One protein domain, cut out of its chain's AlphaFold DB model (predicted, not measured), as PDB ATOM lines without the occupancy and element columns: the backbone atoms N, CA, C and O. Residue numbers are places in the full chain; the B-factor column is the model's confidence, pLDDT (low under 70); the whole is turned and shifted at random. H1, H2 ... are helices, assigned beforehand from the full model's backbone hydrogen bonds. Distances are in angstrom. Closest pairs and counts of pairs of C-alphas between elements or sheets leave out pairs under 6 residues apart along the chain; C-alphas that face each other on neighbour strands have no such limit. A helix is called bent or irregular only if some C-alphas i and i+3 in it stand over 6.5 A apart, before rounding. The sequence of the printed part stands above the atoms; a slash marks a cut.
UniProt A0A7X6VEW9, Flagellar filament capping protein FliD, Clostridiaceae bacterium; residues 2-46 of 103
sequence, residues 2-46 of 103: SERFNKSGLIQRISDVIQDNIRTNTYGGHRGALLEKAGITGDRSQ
ATOM      1  N   SER A   2     -12.972 -41.331 -40.237       56.50
ATOM      2  CA  SER A   2     -12.891 -41.474 -41.712       56.50
ATOM      3  C   SER A   2     -14.254 -41.549 -42.431       56.50
ATOM      4  O   SER A   2     -14.488 -40.821 -43.391       56.50
ATOM      5  N   GLU A   3     -15.218 -42.318 -41.910       58.06
ATOM      6  CA  GLU A   3     -16.555 -42.406 -42.525       58.06
ATOM      7  C   GLU A   3     -17.338 -41.087 -42.520       58.06
ATOM      8  O   GLU A   3     -17.981 -40.741 -43.508       58.06
ATOM      9  N   ARG A   4     -17.260 -40.318 -41.427       61.81
ATOM     10  CA  ARG A   4     -17.921 -39.011 -41.319       61.81
ATOM     11  C   ARG A   4     -17.220 -37.978 -42.201       61.81
ATOM     12  O   ARG A   4     -17.899 -37.191 -42.840       61.81
ATOM     13  N   PHE A   5     -15.894 -38.033 -42.327       61.84
ATOM     14  CA  PHE A   5     -15.139 -37.176 -43.246       61.84
ATOM     15  C   PHE A   5     -15.552 -37.398 -44.710       61.84
ATOM     16  O   PHE A   5     -15.822 -36.430 -45.418       61.84
ATOM     17  N   ASN A   6     -15.699 -38.654 -45.142       65.06
ATOM     18  CA  ASN A   6     -16.095 -38.998 -46.514       65.06
ATOM     19  C   ASN A   6     -17.584 -38.737 -46.820       65.06
ATOM     20  O   ASN A   6     -17.929 -38.539 -47.979       65.06
ATOM     21  N   LYS A   7     -18.453 -38.690 -45.798       66.06
ATOM     22  CA  LYS A   7     -19.907 -38.455 -45.934       66.06
ATOM     23  C   LYS A   7     -20.359 -37.023 -45.586       66.06
ATOM     24  O   LYS A   7     -21.526 -36.700 -45.768       66.06
ATOM     25  N   SER A   8     -19.466 -36.161 -45.083       72.25
ATOM     26  CA  SER A   8     -19.800 -34.795 -44.638       72.25
ATOM     27  C   SER A   8     -19.335 -33.730 -45.632       72.25
ATOM     28  O   SER A   8     -18.162 -33.696 -46.011       72.25
ATOM     29  N   GLY A   9     -20.250 -32.830 -46.010       85.00
ATOM     30  CA  GLY A   9     -19.966 -31.683 -46.878       85.00
ATOM     31  C   GLY A   9     -18.962 -30.689 -46.274       85.00
ATOM     32  O   GLY A   9     -18.706 -30.695 -45.070       85.00
ATOM     33  N   LEU A  10     -18.403 -29.805 -47.108       86.12
ATOM     34  CA  LEU A  10     -17.349 -28.848 -46.729       86.12
ATOM     35  C   LEU A  10     -17.687 -28.029 -45.469       86.12
ATOM     36  O   LEU A  10     -16.861 -27.922 -44.568       86.12
ATOM     37  N   ILE A  11     -18.916 -27.513 -45.374       88.44
ATOM     38  CA  ILE A  11     -19.377 -26.706 -44.232       88.44
ATOM     39  C   ILE A  11     -19.325 -27.491 -42.916       88.44
ATOM     40  O   ILE A  11     -18.935 -26.949 -41.885       88.44
ATOM     41  N   GLN A  12     -19.649 -28.784 -42.948       87.12
ATOM     42  CA  GLN A  12     -19.590 -29.640 -41.761       87.12
ATOM     43  C   GLN A  12     -18.147 -29.863 -41.303       87.12
ATOM     44  O   GLN A  12     -17.873 -29.850 -40.108       87.12
ATOM     45  N   ARG A  13     -17.206 -29.989 -42.247       84.44
ATOM     46  CA  ARG A  13     -15.775 -30.107 -41.928       84.44
ATOM     47  C   ARG A  13     -15.229 -28.822 -41.302       84.44
ATOM     48  O   ARG A  13     -14.479 -28.895 -40.337       84.44
ATOM     49  N   ILE A  14     -15.626 -27.659 -41.822       88.56
ATOM     50  CA  ILE A  14     -15.256 -26.356 -41.245       88.56
ATOM     51  C   ILE A  14     -15.833 -26.219 -39.830       88.56
ATOM     52  O   ILE A  14     -15.111 -25.841 -38.911       88.56
ATOM     53  N   SER A  15     -17.104 -26.583 -39.641       90.00
ATOM     54  CA  SER A  15     -17.756 -26.576 -38.328       90.00
ATOM     55  C   SER A  15     -17.024 -27.470 -37.324       90.00
ATOM     56  O   SER A  15     -16.709 -27.019 -36.226       90.00
ATOM     57  N   ASP A  16     -16.664 -28.697 -37.715       89.25
ATOM     58  CA  ASP A  16     -15.905 -29.620 -36.863       89.25
ATOM     59  C   ASP A  16     -14.558 -29.023 -36.427       89.25
ATOM     60  O   ASP A  16     -14.216 -29.089 -35.250       89.25
ATOM     61  N   VAL A  17     -13.810 -28.398 -37.347       89.88
ATOM     62  CA  VAL A  17     -12.525 -27.751 -37.023       89.88
ATOM     63  C   VAL A  17     -12.718 -26.605 -36.035       89.88
ATOM     64  O   VAL A  17     -11.960 -26.496 -35.072       89.88
ATOM     65  N   ILE A  18     -13.723 -25.755 -36.251       90.38
ATOM     66  CA  ILE A  18     -14.021 -24.648 -35.336       90.38
ATOM     67  C   ILE A  18     -14.361 -25.207 -33.952       90.38
ATOM     68  O   ILE A  18     -13.749 -24.798 -32.966       90.38
ATOM     69  N   GLN A  19     -15.260 -26.190 -33.875       90.06
ATOM     70  CA  GLN A  19     -15.685 -26.799 -32.614       90.06
ATOM     71  C   GLN A  19     -14.534 -27.504 -31.884       90.06
ATOM     72  O   GLN A  19     -14.373 -27.315 -30.681       90.06
ATOM     73  N   ASP A  20     -13.672 -28.236 -32.593       90.81
ATOM     74  CA  ASP A  20     -12.476 -28.861 -32.011       90.81
ATOM     75  C   ASP A  20     -11.513 -27.822 -31.390       90.81
ATOM     76  O   ASP A  20     -10.731 -28.156 -30.499       90.81
ATOM     77  N   ASN A  21     -11.589 -26.551 -31.801       91.19
ATOM     78  CA  ASN A  21     -10.762 -25.469 -31.268       91.19
ATOM     79  C   ASN A  21     -11.437 -24.640 -30.165       91.19
ATOM     80  O   ASN A  21     -10.750 -24.273 -29.213       91.19
ATOM     81  N   ILE A  22     -12.737 -24.344 -30.275       89.88
ATOM     82  CA  ILE A  22     -13.418 -23.371 -29.394       89.88
ATOM     83  C   ILE A  22     -14.336 -23.997 -28.342       89.88
ATOM     84  O   ILE A  22     -14.847 -23.281 -27.481       89.88
ATOM     85  N   ARG A  23     -14.604 -25.306 -28.413       89.00
ATOM     86  CA  ARG A  23     -15.584 -25.941 -27.524       89.00
ATOM     87  C   ARG A  23     -15.226 -25.769 -26.047       89.00
ATOM     88  O   ARG A  23     -14.077 -25.946 -25.638       89.00
ATOM     89  N   THR A  24     -16.245 -25.497 -25.241       86.75
ATOM     90  CA  THR A  24     -16.130 -25.333 -23.784       86.75
ATOM     91  C   THR A  24     -16.429 -26.618 -23.017       86.75
ATOM     92  O   THR A  24     -16.027 -26.763 -21.863       86.75
ATOM     93  N   ASN A  25     -17.097 -27.580 -23.659       86.12
ATOM     94  CA  ASN A  25     -17.345 -28.896 -23.094       86.12
ATOM     95  C   ASN A  25     -16.111 -29.802 -23.217       86.12
ATOM     96  O   ASN A  25     -15.332 -29.741 -24.171       86.12
ATOM     97  N   THR A  26     -15.943 -30.673 -22.228       84.56
ATOM     98  CA  THR A  26     -14.881 -31.677 -22.238       84.56
ATOM     99  C   THR A  26     -15.330 -32.869 -23.070       84.56
ATOM    100  O   THR A  26     -16.355 -33.486 -22.779       84.56
ATOM    101  N   TYR A  27     -14.548 -33.224 -24.088       82.00
ATOM    102  CA  TYR A  27     -14.780 -34.414 -24.904       82.00
ATOM    103  C   TYR A  27     -13.461 -35.161 -25.098       82.00
ATOM    104  O   TYR A  27     -12.486 -34.596 -25.590       82.00
ATOM    105  N   GLY A  28     -13.416 -36.433 -24.692       83.38
ATOM    106  CA  GLY A  28     -12.186 -37.230 -24.755       83.38
ATOM    107  C   GLY A  28     -11.064 -36.710 -23.845       83.38
ATOM    108  O   GLY A  28      -9.901 -36.830 -24.200       83.38
ATOM    109  N   GLY A  29     -11.413 -36.100 -22.705       82.88
ATOM    110  CA  GLY A  29     -10.453 -35.625 -21.699       82.88
ATOM    111  C   GLY A  29      -9.931 -34.199 -21.899       82.88
ATOM    112  O   GLY A  29      -9.298 -33.670 -20.993       82.88
ATOM    113  N   HIS A  30     -10.244 -33.551 -23.026       82.44
ATOM    114  CA  HIS A  30      -9.766 -32.199 -23.339       82.44
ATOM    115  C   HIS A  30     -10.894 -31.318 -23.882       82.44
ATOM    116  O   HIS A  30     -11.806 -31.801 -24.574       82.44
ATOM    117  N   ARG A  31     -10.845 -30.016 -23.600       88.62
ATOM    118  CA  ARG A  31     -11.720 -29.024 -24.238       88.62
ATOM    119  C   ARG A  31     -11.127 -28.590 -25.582       88.62
ATOM    120  O   ARG A  31     -10.278 -29.282 -26.144       88.62
ATOM    121  N   GLY A  32     -11.654 -27.514 -26.161       91.44
ATOM    122  CA  GLY A  32     -11.156 -26.979 -27.422       91.44
ATOM    123  C   GLY A  32      -9.686 -26.573 -27.329       91.44
ATOM    124  O   GLY A  32      -9.248 -26.040 -26.312       91.44
ATOM    125  N   ALA A  33      -8.912 -26.807 -28.388       91.25
ATOM    126  CA  ALA A  33      -7.463 -26.585 -28.367       91.25
ATOM    127  C   ALA A  33      -7.047 -25.133 -28.053       91.25
ATOM    128  O   ALA A  33      -6.023 -24.918 -27.406       91.25
ATOM    129  N   LEU A  34      -7.813 -24.129 -28.495       91.44
ATOM    130  CA  LEU A  34      -7.542 -22.724 -28.151       91.44
ATOM    131  C   LEU A  34      -7.892 -22.427 -26.695       91.44
ATOM    132  O   LEU A  34      -7.243 -21.604 -26.054       91.44
ATOM    133  N   LEU A  35      -8.877 -23.142 -26.165       89.12
ATOM    134  CA  LEU A  35      -9.314 -23.005 -24.790       89.12
ATOM    135  C   LEU A  35      -8.297 -23.546 -23.793       89.12
ATOM    136  O   LEU A  35      -8.013 -22.899 -22.798       89.12
ATOM    137  N   GLU A  36      -7.708 -24.702 -24.077       88.56
ATOM    138  CA  GLU A  36      -6.628 -25.260 -23.252       88.56
ATOM    139  C   GLU A  36      -5.389 -24.343 -23.253       88.56
ATOM    140  O   GLU A  36      -4.608 -24.311 -22.301       88.56
ATOM    141  N   LYS A  37      -5.213 -23.555 -24.324       92.44
ATOM    142  CA  LYS A  37      -4.115 -22.592 -24.432       92.44
ATOM    143  C   LYS A  37      -4.372 -21.305 -23.660       92.44
ATOM    144  O   LYS A  37      -3.470 -20.871 -22.955       92.44
ATOM    145  N   ALA A  38      -5.550 -20.700 -23.809       92.19
ATOM    146  CA  ALA A  38      -5.838 -19.357 -23.293       92.19
ATOM    147  C   ALA A  38      -6.759 -19.319 -22.061       92.19
ATOM    148  O   ALA A  38      -6.805 -18.310 -21.363       92.19
ATOM    149  N   GLY A  39      -7.485 -20.402 -21.784       90.69
ATOM    150  CA  GLY A  39      -8.522 -20.457 -20.758       90.69
ATOM    151  C   GLY A  39      -9.790 -19.673 -21.115       90.69
ATOM    152  O   GLY A  39      -9.923 -19.107 -22.201       90.69
ATOM    153  N   ILE A  40     -10.745 -19.650 -20.179       89.25
ATOM    154  CA  ILE A  40     -11.935 -18.782 -20.210       89.25
ATOM    155  C   ILE A  40     -12.012 -18.003 -18.902       89.25
ATOM    156  O   ILE A  40     -11.951 -18.595 -17.826       89.25
ATOM    157  N   THR A  41     -12.237 -16.694 -18.988       86.62
ATOM    158  CA  THR A  41     -12.539 -15.846 -17.829       86.62
ATOM    159  C   THR A  41     -13.773 -16.343 -17.070       86.62
ATOM    160  O   THR A  41     -14.829 -16.555 -17.661       86.62
ATOM    161  N   GLY A  42     -13.656 -16.496 -15.751       84.75
ATOM    162  CA  GLY A  42     -14.730 -16.985 -14.882       84.75
ATOM    163  C   GLY A  42     -14.860 -18.513 -14.819       84.75
ATOM    164  O   GLY A  42     -15.693 -19.015 -14.069       84.75
ATOM    165  N   ASP A  43     -14.036 -19.261 -15.555       85.31
ATOM    166  CA  ASP A  43     -13.938 -20.721 -15.467       85.31
ATOM    167  C   ASP A  43     -12.620 -21.140 -14.792       85.31
ATOM    168  O   ASP A  43     -11.655 -20.381 -14.715       85.31
ATOM    169  N   ARG A  44     -12.549 -22.393 -14.328       82.00
ATOM    170  CA  ARG A  44     -11.341 -22.973 -13.713       82.00
ATOM    171  C   ARG A  44     -10.095 -22.886 -14.604       82.00
ATOM    172  O   ARG A  44      -8.988 -22.818 -14.084       82.00
ATOM    173  N   SER A  45     -10.267 -22.891 -15.925       87.31
ATOM    174  CA  SER A  45      -9.177 -22.755 -16.896       87.31
ATOM    175  C   SER A  45      -8.585 -21.345 -16.969       87.31
ATOM    176  O   SER A  45      -7.512 -21.200 -17.543       87.31
ATOM    177  N   GLN A  46      -9.207 -20.318 -16.371       89.62
ATOM    178  CA  GLN A  46      -8.697 -18.936 -16.377       89.62
ATOM    179  C   GLN A  46      -7.247 -18.843 -15.887       89.62
ATOM    180  O   GLN A  46      -6.435 -18.140 -16.483       89.62
TER     181      GLN A  46
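What this domain is: This is residues 2 to 46 of the 103 residues of the protein "Flagellar filament capping protein FliD" of Clostridiaceae bacterium (UniProt A0A7X6VEW9). Three helices follow one another along a drawn-out chain, with the longest, H2, lying along the length of the domain and a short helix near each of its ends. H1 is set at a steep angle near the beginning of H2, H3 touches the last residues of H2 and runs roughly on in its direction, residues 23 to 32 make a loop between H2 and H3, and residues 39 to 46 make a hooked tail after H3. The printed part has 45 residues with three named helices, in the order H1, H2, H3, and no named strand; its class is all helix. The whole is loose, with a radius of gyration of the C-alphas of 12.7 A, and its C-alphas span 38 by 19 by 13 A.

How they stand to each other: The longest helix is H2, residues 10 to 22. H3, residues 33 to 38, touches H2, and it meets residues 20 to 22 of H2 alone. The closest C-alphas of the two are those of Asn 21 and Ala 33, 4.5 A apart. H2 and H3 run the same way at a shallow tilt of 34 degrees, only just short of steep. Their centres are 15.5 A apart. H1, residues 2 to 7, is close to H2 but not clearly touching it, and the closest C-alphas, those of Phe 5 and Arg 13, are 7.2 A apart. H1 and H2 run opposite ways at a steep tilt of 46 degrees. H1 and H3 are apart. In H1, H2 and H3, every O i to N i+4 pair of the backbone is within hydrogen-bond range.

Where its parts are: H2 runs from C-alpha 10 at (-17.349, -28.848, -46.729) to C-alpha 22 at (-13.418, -23.371, -29.394), 18.6 A from first to last C-alpha. H1 begins at C-alpha 2 at (-12.891, -41.474, -41.712) and measures 8.7 A from first to last C-alpha. H3 measures 9.0 A and ends at C-alpha 38 at (-5.838, -19.357, -23.293). None of the three helices is bent or irregular.

The domain as a whole: The outline is only just a rod. The two C-alphas farthest apart are those of Asn 6 and Gly 42, at 38.6 A, and the first and last printed C-alphas, of Ser 2 and Gln 46, are 34.2 A apart. Residues 6 to 11, of which 6 and 7 belong to H1 and 10 and 11 to H2, stand free. The printed part has no cut. The link from H1 to H2 is tight, with 2 residues, and the link from H2 to H3 is short, with 10 residues. The mean pLDDT of the printed part is 84.0, and residues 2 to 7 are under 70.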